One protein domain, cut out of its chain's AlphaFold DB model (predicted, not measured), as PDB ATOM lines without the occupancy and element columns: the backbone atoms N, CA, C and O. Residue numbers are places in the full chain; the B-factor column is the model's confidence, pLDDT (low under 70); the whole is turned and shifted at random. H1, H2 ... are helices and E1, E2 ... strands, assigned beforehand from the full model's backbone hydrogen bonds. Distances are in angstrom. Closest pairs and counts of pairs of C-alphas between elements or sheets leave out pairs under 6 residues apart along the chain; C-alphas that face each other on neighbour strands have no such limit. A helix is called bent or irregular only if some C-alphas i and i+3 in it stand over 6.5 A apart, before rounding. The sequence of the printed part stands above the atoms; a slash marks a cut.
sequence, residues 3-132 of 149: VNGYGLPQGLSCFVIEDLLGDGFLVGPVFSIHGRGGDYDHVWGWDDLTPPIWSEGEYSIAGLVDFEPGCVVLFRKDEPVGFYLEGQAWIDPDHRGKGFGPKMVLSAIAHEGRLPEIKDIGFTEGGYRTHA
ATOM      1  N   VAL A   3     -37.765 -23.019 -22.050       34.00
ATOM      2  CA  VAL A   3     -37.889 -24.238 -22.850       34.00
ATOM      3  C   VAL A   3     -38.218 -25.334 -21.841       34.00
ATOM      4  O   VAL A   3     -37.377 -25.702 -21.029       34.00
ATOM      5  N   ASN A   4     -39.489 -25.742 -21.801       28.77
ATOM      6  CA  ASN A   4     -40.020 -26.818 -20.950       28.77
ATOM      7  C   ASN A   4     -39.607 -26.778 -19.460       28.77
ATOM      8  O   ASN A   4     -39.182 -27.776 -18.893       28.77
ATOM      9  N   GLY A   5     -39.779 -25.632 -18.793       26.69
ATOM     10  CA  GLY A   5     -39.648 -25.528 -17.328       26.69
ATOM     11  C   GLY A   5     -38.250 -25.182 -16.812       26.69
ATOM     12  O   GLY A   5     -38.123 -24.799 -15.651       26.69
ATOM     13  N   TYR A   6     -37.233 -25.190 -17.675       26.94
ATOM     14  CA  TYR A   6     -35.922 -24.617 -17.378       26.94
ATOM     15  C   TYR A   6     -35.833 -23.205 -17.961       26.94
ATOM     16  O   TYR A   6     -36.182 -22.947 -19.119       26.94
ATOM     17  N   GLY A   7     -35.432 -22.251 -17.121       30.12
ATOM     18  CA  GLY A   7     -35.250 -20.870 -17.543       30.12
ATOM     19  C   GLY A   7     -33.997 -20.757 -18.393       30.12
ATOM     20  O   GLY A   7     -32.898 -20.885 -17.858       30.12
ATOM     21  N   LEU A   8     -34.145 -20.463 -19.690       35.38
ATOM     22  CA  LEU A   8     -33.017 -19.910 -20.432       35.38
ATOM     23  C   LEU A   8     -32.672 -18.584 -19.752       35.38
ATOM     24  O   LEU A   8     -33.575 -17.748 -19.583       35.38
ATOM     25  N   PRO A   9     -31.417 -18.382 -19.325       37.41
ATOM     26  CA  PRO A   9     -31.070 -17.163 -18.628       37.41
ATOM     27  C   PRO A   9     -31.374 -15.961 -19.534       37.41
ATOM     28  O   PRO A   9     -31.272 -16.037 -20.758       37.41
ATOM     29  N   GLN A  10     -31.874 -14.880 -18.932       38.91
ATOM     30  CA  GLN A  10     -32.701 -13.862 -19.600       38.91
ATOM     31  C   GLN A  10     -32.061 -13.269 -20.875       38.91
ATOM     32  O   GLN A  10     -32.780 -12.959 -21.825       38.91
ATOM     33  N   GLY A  11     -30.724 -13.214 -20.937       37.81
ATOM     34  CA  GLY A  11     -29.952 -12.772 -22.105       37.81
ATOM     35  C   GLY A  11     -30.083 -13.645 -23.361       37.81
ATOM     36  O   GLY A  11     -30.025 -13.113 -24.461       37.81
ATOM     37  N   LEU A  12     -30.357 -14.949 -23.234       38.62
ATOM     38  CA  LEU A  12     -30.561 -15.858 -24.378       38.62
ATOM     39  C   LEU A  12     -31.963 -15.759 -24.985       38.62
ATOM     40  O   LEU A  12     -32.194 -16.226 -26.093       38.62
ATOM     41  N   SER A  13     -32.916 -15.154 -24.272       38.03
ATOM     42  CA  SER A  13     -34.303 -15.059 -24.738       38.03
ATOM     43  C   SER A  13     -34.585 -13.925 -25.716       38.03
ATOM     44  O   SER A  13     -35.686 -13.859 -26.257       38.03
ATOM     45  N   CYS A  14     -33.599 -13.053 -25.925       36.88
ATOM     46  CA  CYS A  14     -33.690 -11.885 -26.795       36.88
ATOM     47  C   CYS A  14     -33.091 -12.126 -28.189       36.88
ATOM     48  O   CYS A  14     -33.223 -11.255 -29.042       36.88
ATOM     49  N   PHE A  15     -32.444 -13.271 -28.421       38.72
ATOM     50  CA  PHE A  15     -31.832 -13.591 -29.707       38.72
ATOM     51  C   PHE A  15     -32.745 -14.507 -30.505       38.72
ATOM     52  O   PHE A  15     -33.141 -15.582 -30.044       38.72
ATOM     53  N   VAL A  16     -33.094 -14.068 -31.711       44.44
ATOM     54  CA  VAL A  16     -33.795 -14.914 -32.664       44.44
ATOM     55  C   VAL A  16     -32.801 -15.995 -33.076       44.44
ATOM     56  O   VAL A  16     -31.675 -15.696 -33.456       44.44
ATOM     57  N   ILE A  17     -33.187 -17.266 -32.965       45.09
ATOM     58  CA  ILE A  17     -32.355 -18.421 -33.351       45.09
ATOM     59  C   ILE A  17     -31.817 -18.275 -34.794       45.09
ATOM     60  O   ILE A  17     -30.755 -18.795 -35.115       45.09
ATOM     61  N   GLU A  18     -32.515 -17.506 -35.630       41.16
ATOM     62  CA  GLU A  18     -32.130 -17.107 -36.986       41.16
ATOM     63  C   GLU A  18     -30.856 -16.239 -37.036       41.16
ATOM     64  O   GLU A  18     -30.039 -16.433 -37.928       41.16
ATOM     65  N   ASP A  19     -30.601 -15.372 -36.049       40.31
ATOM     66  CA  ASP A  19     -29.373 -14.553 -35.981       40.31
ATOM     67  C   ASP A  19     -28.128 -15.383 -35.607       40.31
ATOM     68  O   ASP A  19     -26.990 -14.992 -35.873       40.31
ATOM     69  N   LEU A  20     -28.342 -16.550 -34.990       44.22
ATOM     70  CA  LEU A  20     -27.311 -17.545 -34.673       44.22
ATOM     71  C   LEU A  20     -27.032 -18.492 -35.853       44.22
ATOM     72  O   LEU A  20     -25.973 -19.119 -35.905       44.22
ATOM     73  N   LEU A  21     -27.979 -18.590 -36.785       43.28
ATOM     74  CA  LEU A  21     -28.021 -19.532 -37.894       43.28
ATOM     75  C   LEU A  21     -27.706 -18.815 -39.211       43.28
ATOM     76  O   LEU A  21     -28.597 -18.432 -39.959       43.28
ATOM     77  N   GLY A  22     -26.425 -18.683 -39.553       42.25
ATOM     78  CA  GLY A  22     -26.079 -18.466 -40.961       42.25
ATOM     79  C   GLY A  22     -26.606 -19.616 -41.840       42.25
ATOM     80  O   GLY A  22     -26.713 -20.748 -41.370       42.25
ATOM     81  N   ASP A  23     -26.878 -19.336 -43.120       37.75
ATOM     82  CA  ASP A  23     -27.574 -20.188 -44.115       37.75
ATOM     83  C   ASP A  23     -27.044 -21.627 -44.360       37.75
ATOM     84  O   ASP A  23     -27.532 -22.330 -45.246       37.75
ATOM     85  N   GLY A  24     -26.032 -22.118 -43.649       45.16
ATOM     86  CA  GLY A  24     -25.286 -23.306 -44.061       45.16
ATOM     87  C   GLY A  24     -25.078 -24.314 -42.948       45.16
ATOM     88  O   GLY A  24     -24.309 -24.041 -42.035       45.16
ATOM     89  N   PHE A  25     -25.736 -25.473 -43.093       43.03
ATOM     90  CA  PHE A  25     -25.421 -26.823 -42.582       43.03
ATOM     91  C   PHE A  25     -24.367 -26.913 -41.478       43.03
ATOM     92  O   PHE A  25     -23.259 -26.476 -41.691       43.03
ATOM     93  N   LEU A  26     -24.594 -27.631 -40.372       45.09
ATOM     94  CA  LEU A  26     -23.527 -27.810 -39.373       45.09
ATOM     95  C   LEU A  26     -22.273 -28.544 -39.894       45.09
ATOM     96  O   LEU A  26     -21.231 -28.377 -39.284       45.09
ATOM     97  N   VAL A  27     -22.345 -29.310 -40.993       45.94
ATOM     98  CA  VAL A  27     -21.278 -30.237 -41.435       45.94
ATOM     99  C   VAL A  27     -20.751 -29.911 -42.834       45.94
ATOM    100  O   VAL A  27     -21.517 -29.893 -43.800       45.94
ATOM    101  N   GLY A  28     -19.450 -29.621 -42.944       37.69
ATOM    102  CA  GLY A  28     -18.781 -29.331 -44.218       37.69
ATOM    103  C   GLY A  28     -18.374 -30.599 -44.970       37.69
ATOM    104  O   GLY A  28     -18.076 -31.608 -44.336       37.69
ATOM    105  N   PRO A  29     -18.306 -30.569 -46.315       34.22
ATOM    106  CA  PRO A  29     -18.024 -31.756 -47.131       34.22
ATOM    107  C   PRO A  29     -16.620 -32.349 -46.923       34.22
ATOM    108  O   PRO A  29     -16.388 -33.490 -47.296       34.22
ATOM    109  N   VAL A  30     -15.686 -31.596 -46.331       32.03
ATOM    110  CA  VAL A  30     -14.298 -32.026 -46.064       32.03
ATOM    111  C   VAL A  30     -14.144 -32.669 -44.674       32.03
ATOM    112  O   VAL A  30     -13.183 -33.388 -44.431       32.03
ATOM    113  N   PHE A  31     -15.116 -32.469 -43.779       45.03
ATOM    114  CA  PHE A  31     -15.101 -32.956 -42.394       45.03
ATOM    115  C   PHE A  31     -16.284 -33.886 -42.094       45.03
ATOM    116  O   PHE A  31     -16.742 -33.989 -40.957       45.03
ATOM    117  N   SER A  32     -16.827 -34.537 -43.124       52.84
ATOM    118  CA  SER A  32     -17.999 -35.393 -42.998       52.84
ATOM    119  C   SER A  32     -17.655 -36.668 -42.230       52.84
ATOM    120  O   SER A  32     -17.234 -37.660 -42.825       52.84
ATOM    121  N   ILE A  33     -17.862 -36.661 -40.914       67.25
ATOM    122  CA  ILE A  33     -17.944 -37.908 -40.157       67.25
ATOM    123  C   ILE A  33     -19.128 -38.720 -40.696       67.25
ATOM    124  O   ILE A  33     -20.186 -38.174 -41.027       67.25
ATOM    125  N   HIS A  34     -18.947 -40.029 -40.839       78.38
ATOM    126  CA  HIS A  34     -20.049 -40.930 -41.135       78.38
ATOM    127  C   HIS A  34     -20.555 -41.495 -39.814       78.38
ATOM    128  O   HIS A  34     -20.038 -42.492 -39.331       78.38
ATOM    129  N   GLY A  35     -21.561 -40.849 -39.225       79.25
ATOM    130  CA  GLY A  35     -22.073 -41.237 -37.913       79.25
ATOM    131  C   GLY A  35     -22.704 -42.628 -37.853       79.25
ATOM    132  O   GLY A  35     -22.888 -43.117 -36.756       79.25
ATOM    133  N   ARG A  36     -22.997 -43.297 -38.982       86.06
ATOM    134  CA  ARG A  36     -23.375 -44.732 -39.014       86.06
ATOM    135  C   ARG A  36     -22.190 -45.677 -39.250       86.06
ATOM    136  O   ARG A  36     -22.391 -46.866 -39.465       86.06
ATOM    137  N   GLY A  37     -20.965 -45.158 -39.283       80.44
ATOM    138  CA  GLY A  37     -19.767 -45.986 -39.299       80.44
ATOM    139  C   GLY A  37     -19.578 -46.675 -37.949       80.44
ATOM    140  O   GLY A  37     -19.979 -46.125 -36.925       80.44
ATOM    141  N   GLY A  38     -18.927 -47.841 -37.954       79.31
ATOM    142  CA  GLY A  38     -18.742 -48.661 -36.748       79.31
ATOM    143  C   GLY A  38     -18.043 -47.941 -35.591       79.31
ATOM    144  O   GLY A  38     -18.251 -48.283 -34.432       79.31
ATOM    145  N   ASP A  39     -17.286 -46.880 -35.887       81.12
ATOM    146  CA  ASP A  39     -16.665 -46.017 -34.879       81.12
ATOM    147  C   ASP A  39     -17.685 -45.359 -33.937       81.12
ATOM    148  O   ASP A  39     -17.298 -44.946 -32.854       81.12
ATOM    149  N   TYR A  40     -18.972 -45.287 -34.299       87.38
ATOM    150  CA  TYR A  40     -20.030 -44.636 -33.515       87.38
ATOM    151  C   TYR A  40     -21.127 -45.591 -33.024       87.38
ATOM    152  O   TYR A  40     -22.104 -45.133 -32.431       87.38
ATOM    153  N   ASP A  41     -20.988 -46.907 -33.211       90.00
ATOM    154  CA  ASP A  41     -22.006 -47.892 -32.792       90.00
ATOM    155  C   ASP A  41     -22.357 -47.779 -31.301       90.00
ATOM    156  O   ASP A  41     -23.510 -47.935 -30.898       90.00
ATOM    157  N   HIS A  42     -21.363 -47.429 -30.488       89.38
ATOM    158  CA  HIS A  42     -21.492 -47.241 -29.050       89.38
ATOM    159  C   HIS A  42     -22.382 -46.045 -28.656       89.38
ATOM    160  O   HIS A  42     -22.982 -46.081 -27.589       89.38
ATOM    161  N   VAL A  43     -22.525 -45.024 -29.513       91.69
ATOM    162  CA  VAL A  43     -23.461 -43.901 -29.299       91.69
ATOM    163  C   VAL A  43     -24.902 -44.358 -29.525       91.69
ATOM    164  O   VAL A  43     -25.802 -44.002 -28.772       91.69
ATOM    165  N   TRP A  44     -25.135 -45.155 -30.570       92.44
ATOM    166  CA  TRP A  44     -26.480 -45.589 -30.965       92.44
ATOM    167  C   TRP A  44     -27.036 -46.712 -30.098       92.44
ATOM    168  O   TRP A  44     -28.252 -46.854 -29.992       92.44
ATOM    169  N   GLY A  45     -26.150 -47.530 -29.531       89.69
ATOM    170  CA  GLY A  45     -26.506 -48.626 -28.639       89.69
ATOM    171  C   GLY A  45     -26.638 -48.226 -27.171       89.69
ATOM    172  O   GLY A  45     -26.911 -49.104 -26.359       89.69
ATOM    173  N   TRP A  46     -26.418 -46.954 -26.821       94.56
ATOM    174  CA  TRP A  46     -26.504 -46.497 -25.437       94.56
ATOM    175  C   TRP A  46     -27.959 -46.396 -24.979       94.56
ATOM    176  O   TRP A  46     -28.788 -45.781 -25.653       94.56
ATOM    177  N   ASP A  47     -28.270 -47.005 -23.841       92.81
ATOM    178  CA  ASP A  47     -29.629 -47.156 -23.320       92.81
ATOM    179  C   ASP A  47     -29.938 -46.228 -22.138       92.81
ATOM    180  O   ASP A  47     -31.106 -45.889 -21.929       92.81
ATOM    181  N   ASP A  48     -28.919 -45.778 -21.400       95.88
ATOM    182  CA  ASP A  48     -29.103 -44.851 -20.284       95.88
ATOM    183  C   ASP A  48     -29.129 -43.387 -20.753       95.88
ATOM    184  O   ASP A  48     -28.114 -42.788 -21.130       95.88
ATOM    185  N   LEU A  49     -30.331 -42.813 -20.750       95.94
ATOM    186  CA  LEU A  49     -30.629 -41.488 -21.278       95.94
ATOM    187  C   LEU A  49     -31.240 -40.595 -20.202       95.94
ATOM    188  O   LEU A  49     -32.087 -41.012 -19.408       95.94
ATOM    189  N   THR A  50     -30.905 -39.309 -20.249       95.25
ATOM    190  CA  THR A  50     -31.657 -38.300 -19.505       95.25
ATOM    191  C   THR A  50     -33.072 -38.141 -20.077       95.25
ATOM    192  O   THR A  50     -33.326 -38.467 -21.243       95.25
ATOM    193  N   PRO A  51     -34.033 -37.595 -19.305       94.25
ATOM    194  CA  PRO A  51     -35.267 -37.083 -19.890       94.25
ATOM    195  C   PRO A  51     -34.961 -36.079 -21.015       94.25
ATOM    196  O   PRO A  51     -33.958 -35.368 -20.922       94.25
ATOM    197  N   PRO A  52     -35.820 -35.953 -22.047       94.56
ATOM    198  CA  PRO A  52     -35.574 -35.028 -23.146       94.56
ATOM    199  C   PRO A  52     -35.265 -33.606 -22.667       94.56
ATOM    200  O   PRO A  52     -36.081 -32.964 -22.003       94.56
ATOM    201  N   ILE A  53     -34.091 -33.110 -23.048       91.81
ATOM    202  CA  ILE A  53     -33.617 -31.747 -22.778       91.81
ATOM    203  C   ILE A  53     -34.359 -30.762 -23.685       91.81
ATOM    204  O   ILE A  53     -34.700 -29.646 -23.290       91.81
ATOM    205  N   TRP A  54     -34.646 -31.194 -24.913       92.94
ATOM    206  CA  TRP A  54     -35.388 -30.433 -25.906       92.94
ATOM    207  C   TRP A  54     -36.362 -31.345 -26.652       92.94
ATOM    208  O   TRP A  54     -36.017 -32.484 -26.957       92.94
ATOM    209  N   SER A  55     -37.552 -30.835 -26.985       93.25
ATOM    210  CA  SER A  55     -38.547 -31.550 -27.795       93.25
ATOM    211  C   SER A  55     -39.370 -30.587 -28.649       93.25
ATOM    212  O   SER A  55     -39.772 -29.526 -28.170       93.25
ATOM    213  N   GLU A  56     -39.675 -30.977 -29.887       90.94
ATOM    214  CA  GLU A  56     -40.532 -30.236 -30.819       90.94
ATOM    215  C   GLU A  56     -41.151 -31.191 -31.849       90.94
ATOM    216  O   GLU A  56     -40.456 -31.827 -32.647       90.94
ATOM    217  N   GLY A  57     -42.482 -31.283 -31.854       93.88
ATOM    218  CA  GLY A  57     -43.203 -32.182 -32.752       93.88
ATOM    219  C   GLY A  57     -42.785 -33.641 -32.559       93.88
ATOM    220  O   GLY A  57     -42.946 -34.198 -31.480       93.88
ATOM    221  N   GLU A  58     -42.269 -34.261 -33.623       96.81
ATOM    222  CA  GLU A  58     -41.801 -35.656 -33.611       96.81
ATOM    223  C   GLU A  58     -40.359 -35.819 -33.106       96.81
ATOM    224  O   GLU A  58     -39.882 -36.951 -33.053       96.81
ATOM    225  N   TYR A  59     -39.656 -34.724 -32.801       97.06
ATOM    226  CA  TYR A  59     -38.232 -34.737 -32.478       97.06
ATOM    227  C   TYR A  59     -37.968 -34.445 -31.006       97.06
ATOM    228  O   TYR A  59     -38.649 -33.620 -30.392       97.06
ATOM    229  N   SER A  60     -36.924 -35.068 -30.470       97.62
ATOM    230  CA  SER A  60     -36.406 -34.805 -29.129       97.62
ATOM    231  C   SER A  60     -34.884 -34.915 -29.092       97.62
ATOM    232  O   SER A  60     -34.279 -35.533 -29.962       97.62
ATOM    233  N   ILE A  61     -34.249 -34.280 -28.109       96.31
ATOM    234  CA  ILE A  61     -32.819 -34.413 -27.823       96.31
ATOM    235  C   ILE A  61     -32.672 -34.836 -26.365       96.31
ATOM    236  O   ILE A  61     -33.218 -34.172 -25.482       96.31
ATOM    237  N   ALA A  62     -31.932 -35.912 -26.123       97.06
ATOM    238  CA  ALA A  62     -31.607 -36.413 -24.789       97.06
ATOM    239  C   ALA A  62     -30.089 -36.558 -24.634       97.06
ATOM    240  O   ALA A  62     -29.373 -36.710 -25.625       97.06
ATOM    241  N   GLY A  63     -29.601 -36.475 -23.400       95.94
ATOM    242  CA  GLY A  63     -28.195 -36.699 -23.069       95.94
ATOM    243  C   GLY A  63     -27.928 -38.154 -22.715       95.94
ATOM    244  O   GLY A  63     -28.789 -38.803 -22.125       95.94
ATOM    245  N   LEU A  64     -26.746 -38.651 -23.068       96.62
ATOM    246  CA  LEU A  64     -26.274 -39.960 -22.622       96.62
ATOM    247  C   LEU A  64     -25.743 -39.833 -21.186       96.62
ATOM    248  O   LEU A  64     -24.900 -38.973 -20.913       96.62
ATOM    249  N   VAL A  65     -26.253 -40.650 -20.265       94.06
ATOM    250  CA  VAL A  65     -25.809 -40.672 -18.860       94.06
ATOM    251  C   VAL A  65     -24.508 -41.468 -18.752       94.06
ATOM    252  O   VAL A  65     -24.370 -42.498 -19.406       94.06
ATOM    253  N   ASP A  66     -23.553 -40.972 -17.956       91.44
ATOM    254  CA  ASP A  66     -22.243 -41.598 -17.703       91.44
ATOM    255  C   ASP A  66     -21.447 -41.970 -18.974       91.44
ATOM    256  O   ASP A  66     -20.637 -42.900 -18.983       91.44
ATOM    257  N   PHE A  67     -21.663 -41.228 -20.062       91.50
ATOM    258  CA  PHE A  67     -21.002 -41.438 -21.346       91.50
ATOM    259  C   PHE A  67     -19.857 -40.440 -21.543       91.50
ATOM    260  O   PHE A  67     -20.071 -39.226 -21.526       91.50
ATOM    261  N   GLU A  68     -18.646 -40.947 -21.787       85.81
ATOM    262  CA  GLU A  68     -17.465 -40.125 -22.056       85.81
ATOM    263  C   GLU A  68     -16.925 -40.340 -23.484       85.81
ATOM    264  O   GLU A  68     -16.666 -41.480 -23.880       85.81
ATOM    265  N   PRO A  69     -16.678 -39.262 -24.253       84.94
ATOM    266  CA  PRO A  69     -16.925 -37.866 -23.893       84.94
ATOM    267  C   PRO A  69     -18.418 -37.511 -23.959       84.94
ATOM    268  O   PRO A  69     -19.169 -38.139 -24.696       84.94
ATOM    269  N   GLY A  70     -18.831 -36.477 -23.221       88.31
ATOM    270  CA  GLY A  70     -20.227 -36.044 -23.123       88.31
ATOM    271  C   GLY A  70     -20.967 -35.961 -24.461       88.31
ATOM    272  O   GLY A  70     -20.468 -35.379 -25.436       88.31
ATOM    273  N   CYS A  71     -22.168 -36.542 -24.504       93.00
ATOM    274  CA  CYS A  71     -22.910 -36.759 -25.742       93.00
ATOM    275  C   CYS A  71     -24.409 -36.495 -25.583       93.00
ATOM    276  O   CYS A  71     -25.027 -36.878 -24.590       93.00
ATOM    277  N   VAL A  72     -25.012 -35.899 -26.612       94.88
ATOM    278  CA  VAL A  72     -26.471 -35.835 -26.774       94.88
ATOM    279  C   VAL A  72     -26.893 -36.461 -28.091       94.88
ATOM    280  O   VAL A  72     -26.187 -36.363 -29.096       94.88
ATOM    281  N   VAL A  73     -28.076 -37.065 -28.102       97.19
ATOM    282  CA  VAL A  73     -28.645 -37.769 -29.251       97.19
ATOM    283  C   VAL A  73     -29.959 -37.110 -29.648       97.19
ATOM    284  O   VAL A  73     -30.800 -36.800 -28.806       97.19
ATOM    285  N   LEU A  74     -30.116 -36.868 -30.947       96.88
ATOM    286  CA  LEU A  74     -31.348 -36.420 -31.581       96.88
ATOM    287  C   LEU A  74     -32.181 -37.645 -31.945       96.88
ATOM    288  O   LEU A  74     -31.718 -38.506 -32.691       96.88
ATOM    289  N   PHE A  75     -33.428 -37.668 -31.502       97.81
ATOM    290  CA  PHE A  75     -34.403 -38.698 -31.810       97.81
ATOM    291  C   PHE A  75     -35.527 -38.149 -32.685       97.81
ATOM    292  O   PHE A  75     -35.900 -36.976 -32.585       97.81
ATOM    293  N   ARG A  76     -36.108 -39.018 -33.512       97.44
ATOM    294  CA  ARG A  76     -37.413 -38.830 -34.144       97.44
ATOM    295  C   ARG A  76     -38.298 -40.012 -33.777       97.44
ATOM    296  O   ARG A  76     -38.013 -41.117 -34.217       97.44
ATOM    297  N   LYS A  77     -39.397 -39.792 -33.047       94.56
ATOM    298  CA  LYS A  77     -40.281 -40.883 -32.574       94.56
ATOM    299  C   LYS A  77     -39.478 -42.051 -31.979       94.56
ATOM    300  O   LYS A  77     -39.636 -43.188 -32.406       94.56
ATOM    301  N   ASP A  78     -38.571 -41.727 -31.064       90.56
ATOM    302  CA  ASP A  78     -37.692 -42.678 -30.368       90.56
ATOM    303  C   ASP A  78     -36.616 -43.361 -31.239       90.56
ATOM    304  O   ASP A  78     -35.771 -44.082 -30.715       90.56
ATOM    305  N   GLU A  79     -36.556 -43.092 -32.547       96.06
ATOM    306  CA  GLU A  79     -35.452 -43.521 -33.410       96.06
ATOM    307  C   GLU A  79     -34.301 -42.507 -33.341       96.06
ATOM    308  O   GLU A  79     -34.523 -41.327 -33.631       96.06
ATOM    309  N   PRO A  80     -33.069 -42.908 -32.983       96.25
ATOM    310  CA  PRO A  80     -31.946 -41.986 -32.939       96.25
ATOM    311  C   PRO A  80     -31.467 -41.667 -34.363       96.25
ATOM    312  O   PRO A  80     -31.081 -42.559 -35.119       96.25
ATOM    313  N   VAL A  81     -31.477 -40.381 -34.720       95.94
ATOM    314  CA  VAL A  81     -31.205 -39.857 -36.076       95.94
ATOM    315  C   VAL A  81     -30.074 -38.820 -36.123       95.94
ATOM    316  O   VAL A  81     -29.818 -38.192 -37.152       95.94
ATOM    317  N   GLY A  82     -29.386 -38.592 -35.007       93.94
ATOM    318  CA  GLY A  82     -28.218 -37.716 -34.943       93.94
ATOM    319  C   GLY A  82     -27.574 -37.709 -33.564       93.94
ATOM    320  O   GLY A  82     -28.216 -38.082 -32.591       93.94
ATOM    321  N   PHE A  83     -26.334 -37.247 -33.464       93.56
ATOM    322  CA  PHE A  83     -25.655 -37.007 -32.192       93.56
ATOM    323  C   PHE A  83     -24.748 -35.775 -32.239       93.56
ATOM    324  O   PHE A  83     -24.345 -35.299 -33.307       93.56
ATOM    325  N   TYR A  84     -24.444 -35.260 -31.053       89.81
ATOM    326  CA  TYR A  84     -23.384 -34.296 -30.816       89.81
ATOM    327  C   TYR A  84     -22.504 -34.817 -29.684       89.81
ATOM    328  O   TYR A  84     -22.978 -34.982 -28.564       89.81
ATOM    329  N   LEU A  85     -21.240 -35.064 -30.008       87.81
ATOM    330  CA  LEU A  85     -20.234 -35.705 -29.177       87.81
ATOM    331  C   LEU A  85     -19.027 -34.770 -29.069       87.81
ATOM    332  O   LEU A  85     -18.172 -34.769 -29.953       87.81
ATOM    333  N   GLU A  86     -18.999 -33.936 -28.029       76.69
ATOM    334  CA  GLU A  86     -17.891 -33.023 -27.696       76.69
ATOM    335  C   GLU A  86     -17.150 -32.420 -28.920       76.69
ATOM    336  O   GLU A  86     -15.978 -32.699 -29.181       76.69
ATOM    337  N   GLY A  87     -17.872 -31.629 -29.721       70.81
ATOM    338  CA  GLY A  87     -17.344 -30.958 -30.918       70.81
ATOM    339  C   GLY A  87     -17.562 -31.714 -32.232       70.81
ATOM    340  O   GLY A  87     -17.477 -31.109 -33.296       70.81
ATOM    341  N   GLN A  88     -17.925 -32.996 -32.182       78.06
ATOM    342  CA  GLN A  88     -18.301 -33.784 -33.356       78.06
ATOM    343  C   GLN A  88     -19.821 -33.832 -33.496       78.06
ATOM    344  O   GLN A  88     -20.525 -34.194 -32.559       78.06
ATOM    345  N   ALA A  89     -20.344 -33.496 -34.673       82.12
ATOM    346  CA  ALA A  89     -21.781 -33.473 -34.921       82.12
ATOM    347  C   ALA A  89     -22.142 -34.306 -36.144       82.12
ATOM    348  O   ALA A  89     -21.550 -34.155 -37.217       82.12
ATOM    349  N   TRP A  90     -23.174 -35.131 -36.010       85.25
ATOM    350  CA  TRP A  90     -23.718 -35.865 -37.138       85.25
ATOM    351  C   TRP A  90     -25.232 -35.981 -37.059       85.25
ATOM    352  O   TRP A  90     -25.803 -36.189 -35.998       85.25
ATOM    353  N   ILE A  91     -25.886 -35.849 -38.208       85.44
ATOM    354  CA  ILE A  91     -27.329 -36.033 -38.368       85.44
ATOM    355  C   ILE A  91     -27.535 -36.851 -39.642       85.44
ATOM    356  O   ILE A  91     -26.856 -36.598 -40.652       85.44
ATOM    357  N   ASP A  92     -28.474 -37.790 -39.611       87.56
ATOM    358  CA  ASP A  92     -28.916 -38.541 -40.780       87.56
ATOM    359  C   ASP A  92     -29.280 -37.593 -41.933       87.56
ATOM    360  O   ASP A  92     -29.935 -36.570 -41.700       87.56
ATOM    361  N   PRO A  93     -28.888 -37.898 -43.184       83.38
ATOM    362  CA  PRO A  93     -29.130 -37.022 -44.330       83.38
ATOM    363  C   PRO A  93     -30.572 -36.500 -44.448       83.38
ATOM    364  O   PRO A  93     -30.760 -35.301 -44.656       83.38
ATOM    365  N   ASP A  94     -31.568 -37.351 -44.200       87.62
ATOM    366  CA  ASP A  94     -33.002 -37.028 -44.316       87.62
ATOM    367  C   ASP A  94     -33.522 -36.065 -43.223       87.62
ATOM    368  O   ASP A  94     -34.632 -35.511 -43.295       87.62
ATOM    369  N   HIS A  95     -32.708 -35.829 -42.191       86.00
ATOM    370  CA  HIS A  95     -33.019 -34.961 -41.057       86.00
ATOM    371  C   HIS A  95     -32.198 -33.664 -41.047       86.00
ATOM    372  O   HIS A  95     -32.429 -32.796 -40.200       86.00
ATOM    373  N   ARG A  96     -31.287 -33.477 -42.009       80.88
ATOM    374  CA  ARG A  96     -30.482 -32.251 -42.148       80.88
ATOM    375  C   ARG A  96     -31.319 -31.062 -42.629       80.88
ATOM    376  O   ARG A  96     -32.429 -31.211 -43.126       80.88
ATOM    377  N   GLY A  97     -30.776 -29.853 -42.455       74.25
ATOM    378  CA  GLY A  97     -31.408 -28.602 -42.902       74.25
ATOM    379  C   GLY A  97     -32.562 -28.099 -42.023       74.25
ATOM    380  O   GLY A  97     -33.179 -27.098 -42.355       74.25
ATOM    381  N   LYS A  98     -32.844 -28.760 -40.893       77.81
ATOM    382  CA  LYS A  98     -33.961 -28.432 -39.979       77.81
ATOM    383  C   LYS A  98     -33.526 -27.667 -38.718       77.81
ATOM    384  O   LYS A  98     -34.253 -27.615 -37.731       77.81
ATOM    385  N   GLY A  99     -32.306 -27.123 -38.712       77.88
ATOM    386  CA  GLY A  99     -31.777 -26.342 -37.585       77.88
ATOM    387  C   GLY A  99     -31.486 -27.147 -36.309       77.88
ATOM    388  O   GLY A  99     -31.431 -26.567 -35.231       77.88
ATOM    389  N   PHE A 100     -31.309 -28.471 -36.391       83.00
ATOM    390  CA  PHE A 100     -31.058 -29.300 -35.202       83.00
ATOM    391  C   PHE A 100     -29.653 -29.159 -34.624       83.00
ATOM    392  O   PHE A 100     -29.488 -29.285 -33.419       83.00
ATOM    393  N   GLY A 101     -28.644 -28.856 -35.439       79.44
ATOM    394  CA  GLY A 101     -27.268 -28.804 -34.944       79.44
ATOM    395  C   GLY A 101     -27.052 -27.804 -33.796       79.44
ATOM    396  O   GLY A 101     -26.521 -28.211 -32.768       79.44
ATOM    397  N   PRO A 102     -27.532 -26.548 -33.866       75.50
ATOM    398  CA  PRO A 102     -27.423 -25.630 -32.729       75.50
ATOM    399  C   PRO A 102     -28.237 -26.075 -31.520       75.50
ATOM    400  O   PRO A 102     -27.784 -25.928 -30.390       75.50
ATOM    401  N   LYS A 103     -29.421 -26.664 -31.746       81.44
ATOM    402  CA  LYS A 103     -30.249 -27.234 -30.674       81.44
ATOM    403  C   LYS A 103     -29.480 -28.333 -29.931       81.44
ATOM    404  O   LYS A 103     -29.530 -28.386 -28.707       81.44
ATOM    405  N   MET A 104     -28.719 -29.156 -30.651       86.69
ATOM    406  CA  MET A 104     -27.878 -30.205 -30.071       86.69
ATOM    407  C   MET A 104     -26.676 -29.633 -29.316       86.69
ATOM    408  O   MET A 104     -26.421 -30.072 -28.203       86.69
ATOM    409  N   VAL A 105     -26.001 -28.604 -29.839       81.06
ATOM    410  CA  VAL A 105     -24.911 -27.915 -29.116       81.06
ATOM    411  C   VAL A 105     -25.412 -27.330 -27.790       81.06
ATOM    412  O   VAL A 105     -24.809 -27.556 -26.745       81.06
ATOM    413  N   LEU A 106     -26.543 -26.618 -27.813       78.69
ATOM    414  CA  LEU A 106     -27.147 -26.048 -26.604       78.69
ATOM    415  C   LEU A 106     -27.600 -27.130 -25.618       78.69
ATOM    416  O   LEU A 106     -27.438 -26.967 -24.411       78.69
ATOM    417  N   SER A 107     -28.135 -28.243 -26.125       85.19
ATOM    418  CA  SER A 107     -28.531 -29.376 -25.283       85.19
ATOM    419  C   SER A 107     -27.317 -30.050 -24.644       85.19
ATOM    420  O   SER A 107     -27.376 -30.392 -23.472       85.19
ATOM    421  N   ALA A 108     -26.203 -30.183 -25.370       86.75
ATOM    422  CA  ALA A 108     -24.957 -30.729 -24.832       86.75
ATOM    423  C   ALA A 108     -24.379 -29.845 -23.724       86.75
ATOM    424  O   ALA A 108     -23.976 -30.347 -22.684       86.75
ATOM    425  N   ILE A 109     -24.413 -28.526 -23.905       80.44
ATOM    426  CA  ILE A 109     -24.025 -27.565 -22.866       80.44
ATOM    427  C   ILE A 109     -24.907 -27.710 -21.621       80.44
ATOM    428  O   ILE A 109     -24.402 -27.694 -20.500       80.44
ATOM    429  N   ALA A 110     -26.225 -27.822 -21.807       80.38
ATOM    430  CA  ALA A 110     -27.165 -27.979 -20.701       80.38
ATOM    431  C   ALA A 110     -26.971 -29.313 -19.961       80.38
ATOM    432  O   ALA A 110     -27.102 -29.347 -18.741       80.38
ATOM    433  N   HIS A 111     -26.642 -30.378 -20.697       86.12
ATOM    434  CA  HIS A 111     -26.345 -31.709 -20.166       86.12
ATOM    435  C   HIS A 111     -25.046 -31.728 -19.356       86.12
ATOM    436  O   HIS A 111     -25.030 -32.164 -18.211       86.12
ATOM    437  N   GLU A 112     -23.969 -31.193 -19.927       81.81
ATOM    438  CA  GLU A 112     -22.626 -31.265 -19.347       81.81
ATOM    439  C   GLU A 112     -22.350 -30.165 -18.311       81.81
ATOM    440  O   GLU A 112     -21.377 -30.234 -17.561       81.81
ATOM    441  N   GLY A 113     -23.146 -29.091 -18.303       75.12
ATOM    442  CA  GLY A 113     -22.910 -27.910 -17.464       75.12
ATOM    443  C   GLY A 113     -21.632 -27.137 -17.815       75.12
ATOM    444  O   GLY A 113     -21.234 -26.224 -17.088       75.12
ATOM    445  N   ARG A 114     -20.983 -27.482 -18.931       70.81
ATOM    446  CA  ARG A 114     -19.746 -26.874 -19.428       70.81
ATOM    447  C   ARG A 114     -19.805 -26.703 -20.939       70.81
ATOM    448  O   ARG A 114     -20.622 -27.297 -21.636       70.81
ATOM    449  N   LEU A 115     -18.892 -25.882 -21.439       63.69
ATOM    450  CA  LEU A 115     -18.676 -25.744 -22.867       63.69
ATOM    451  C   LEU A 115     -17.980 -26.997 -23.418       63.69
ATOM    452  O   LEU A 115     -17.050 -27.492 -22.776       63.69
ATOM    453  N   PRO A 116     -18.399 -27.500 -24.589       62.62
ATOM    454  CA  PRO A 116     -17.700 -28.592 -25.247       62.62
ATOM    455  C   PRO A 116     -16.297 -28.142 -25.663       62.62
ATOM    456  O   PRO A 116     -16.099 -27.016 -26.132       62.62
ATOM    457  N   GLU A 117     -15.322 -29.034 -25.513       62.44
ATOM    458  CA  GLU A 117     -13.999 -28.820 -26.086       62.44
ATOM    459  C   GLU A 117     -14.110 -28.928 -27.607       62.44
ATOM    460  O   GLU A 117     -14.477 -29.975 -28.142       62.44
ATOM    461  N   ILE A 118     -13.823 -27.837 -28.323       56.09
ATOM    462  CA  ILE A 118     -13.790 -27.884 -29.783       56.09
ATOM    463  C   ILE A 118     -12.587 -28.729 -30.182       56.09
ATOM    464  O   ILE A 118     -11.446 -28.274 -30.156       56.09
ATOM    465  N   LYS A 119     -12.856 -29.956 -30.600       54.53
ATOM    466  CA  LYS A 119     -11.966 -30.679 -31.501       54.53
ATOM    467  C   LYS A 119     -12.331 -30.147 -32.886       54.53
ATOM    468  O   LYS A 119     -13.507 -30.175 -33.228       54.53
ATOM    469  N   ASP A 120     -11.379 -29.599 -33.644       42.19
ATOM    470  CA  ASP A 120     -11.561 -28.885 -34.934       42.19
ATOM    471  C   ASP A 120     -12.176 -29.731 -36.086       42.19
ATOM    472  O   ASP A 120     -11.914 -29.513 -37.269       42.19
ATOM    473  N   ILE A 121     -12.982 -30.744 -35.775       39.62
ATOM    474  CA  ILE A 121     -13.446 -31.794 -36.671       39.62
ATOM    475  C   ILE A 121     -14.969 -31.719 -36.762       39.62
ATOM    476  O   ILE A 121     -15.676 -32.056 -35.819       39.62
ATOM    477  N   GLY A 122     -15.482 -31.350 -37.937       44.22
ATOM    478  CA  GLY A 122     -16.879 -31.618 -38.298       44.22
ATOM    479  C   GLY A 122     -17.764 -30.402 -38.540       44.22
ATOM    480  O   GLY A 122     -18.866 -30.580 -39.052       44.22
ATOM    481  N   PHE A 123     -17.309 -29.180 -38.252       44.12
ATOM    482  CA  PHE A 123     -18.110 -27.978 -38.491       44.12
ATOM    483  C   PHE A 123     -17.963 -27.443 -39.929       44.12
ATOM    484  O   PHE A 123     -16.862 -27.380 -40.473       44.12
ATOM    485  N   THR A 124     -19.057 -26.999 -40.564       44.59
ATOM    486  CA  THR A 124     -18.928 -25.958 -41.606       44.59
ATOM    487  C   THR A 124     -18.521 -24.637 -40.964       44.59
ATOM    488  O   THR A 124     -18.693 -24.438 -39.767       44.59
ATOM    489  N   GLU A 125     -18.136 -23.667 -41.788       47.16
ATOM    490  CA  GLU A 125     -18.083 -22.251 -41.418       47.16
ATOM    491  C   GLU A 125     -19.346 -21.772 -40.659       47.16
ATOM    492  O   GLU A 125     -19.239 -21.064 -39.662       47.16
ATOM    493  N   GLY A 126     -20.551 -22.184 -41.079       51.03
ATOM    494  CA  GLY A 126     -21.813 -21.834 -40.409       51.03
ATOM    495  C   GLY A 126     -21.997 -22.533 -39.056       51.03
ATOM    496  O   GLY A 126     -22.405 -21.905 -38.076       51.03
ATOM    497  N   GLY A 127     -21.624 -23.810 -38.971       52.06
ATOM    498  CA  GLY A 127     -21.601 -24.581 -37.729       52.06
ATOM    499  C   GLY A 127     -20.596 -24.023 -36.722       52.06
ATOM    500  O   GLY A 127     -20.936 -23.848 -35.554       52.06
ATOM    501  N   TYR A 128     -19.405 -23.646 -37.191       53.25
ATOM    502  CA  TYR A 128     -18.368 -23.008 -36.385       53.25
ATOM    503  C   TYR A 128     -18.827 -21.638 -35.887       53.25
ATOM    504  O   TYR A 128     -18.668 -21.340 -34.709       53.25
ATOM    505  N   ARG A 129     -19.471 -20.821 -36.732       56.62
ATOM    506  CA  ARG A 129     -20.063 -19.540 -36.307       56.62
ATOM    507  C   ARG A 129     -21.149 -19.721 -35.261       56.62
ATOM    508  O   ARG A 129     -21.159 -18.981 -34.286       56.62
ATOM    509  N   THR A 130     -22.020 -20.713 -35.432       57.34
ATOM    510  CA  THR A 130     -23.064 -21.003 -34.442       57.34
ATOM    511  C   THR A 130     -22.440 -21.427 -33.112       57.34
ATOM    512  O   THR A 130     -22.841 -20.954 -32.051       57.34
ATOM    513  N   HIS A 131     -21.407 -22.270 -33.166       57.72
ATOM    514  CA  HIS A 131     -20.656 -22.689 -31.991       57.72
ATOM    515  C   HIS A 131     -19.938 -21.507 -31.316       57.72
ATOM    516  O   HIS A 131     -20.040 -21.320 -30.106       57.72
ATOM    517  N   ALA A 132     -19.250 -20.666 -32.089       56.66
ATOM    518  CA  ALA A 132     -18.566 -19.469 -31.606       56.66
ATOM    519  C   ALA A 132     -19.544 -18.443 -31.008       56.66
ATOM    520  O   ALA A 132     -19.237 -17.801 -30.004       56.66
TER     521      ALA A 132
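Overview. This is residues 3 to 132 of the 149 residues of an uncharacterized protein of Mesorhizobium sp (UniProt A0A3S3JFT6). A five-stranded antiparallel sheet curls partly round one helix, H4, which packs on its E2 and E3 and also comes near E4. H5 packs beside part of H4, H3 grazes the sheet at E3 and E4, and residues 9 to 16, with H1, stick out near the start of the printed part. The printed part has 130 residues, with H1, H2, H3, then E1 to E5, then H4 and H5; the sheet's order is E1 - E2 - E3 - E4 - E5. The class is mixed, helices and strands, with 62 of the 130 residues in named elements, under half. It is compact, with a radius of gyration of the C-alphas of 13.8 A and spans of 41 by 33 by 28 A.

Along the chain. From Val 3, go to C-alpha 10 at (-32.701, -13.862, -19.600), where H1, residues 10 to 14, begins; H2 follows at residues 17 to 20. H3 is residues 38 to 44 and is irregular: C-alphas 39 and 42 are 7.7 A apart. Next read the strands: E1, residues 54 to 56; E2, 59 to 63, 13.9 A; E3, 71 to 76, 16.9 A; E4, 79 to 85, 17.6 A; E5, 88 to 91. Find C-alpha 100 at (-31.058, -29.300, -35.202), where H4, residues 100 to 112, begins its 18.1 A. H5, residues 125 to 132, ends at (-18.566, -19.469, -31.606).

Arrangement. Look first at the twisted sheet, a meander, each strand the antiparallel neighbour of the one before. Its hairpins show N 56 and O 59 at 2.9 A for E1 and E2, N 73 and O 62 at 2.8 A for E2 and E3, N 74 and O 82 at 2.8 A for E3 and E4, and N 83 and O 90 at 2.8 A for E4 and E5. H4 is on one face, making two layers, a helix on a sheet, at a height over the sheet of 6.6 A. It lies over E2 and E3 and runs slantwise to the strands, at 40 degrees to E3 on the local plane; the closest C-alphas of H4 and E3, Ala 108 and Val 72, are 5.7 A apart. H3 only grazes the sheet, with residues 40 to 44; its closest C-alphas to E4 are Trp 44 and Pro 80, 6.8 A. H4 touches H5 with residues 101 to 105 alone, closest at C-alphas Pro 102 and Thr 130, 6.6 A, at a shallow tilt of 27 degrees, the same way. H2 is close to H5 but not clearly touching, with C-alphas Leu 20 and Thr 130 at 5.5 A. H1 and H2 are apart. In H4 and H5 every O i to N i+4 pair is within hydrogen-bond range; H1 has 0 of 1 and H3 0 of 3, with 1 of 2 and 3 of 4 O i to N i+3 pairs within range, and H2 is too short for an O i to N i+4 pair.

Size, cuts and confidence. The C-alphas of Gln 10 and Gly 38, the two farthest apart, are 41.2 A apart. The printed part has no cut, and the links H2 to H3 and H4 to H5 are long. The mean pLDDT of the printed part is 71.6; look for low confidence, under 70, in residues 3 to 33 and 115 to 132.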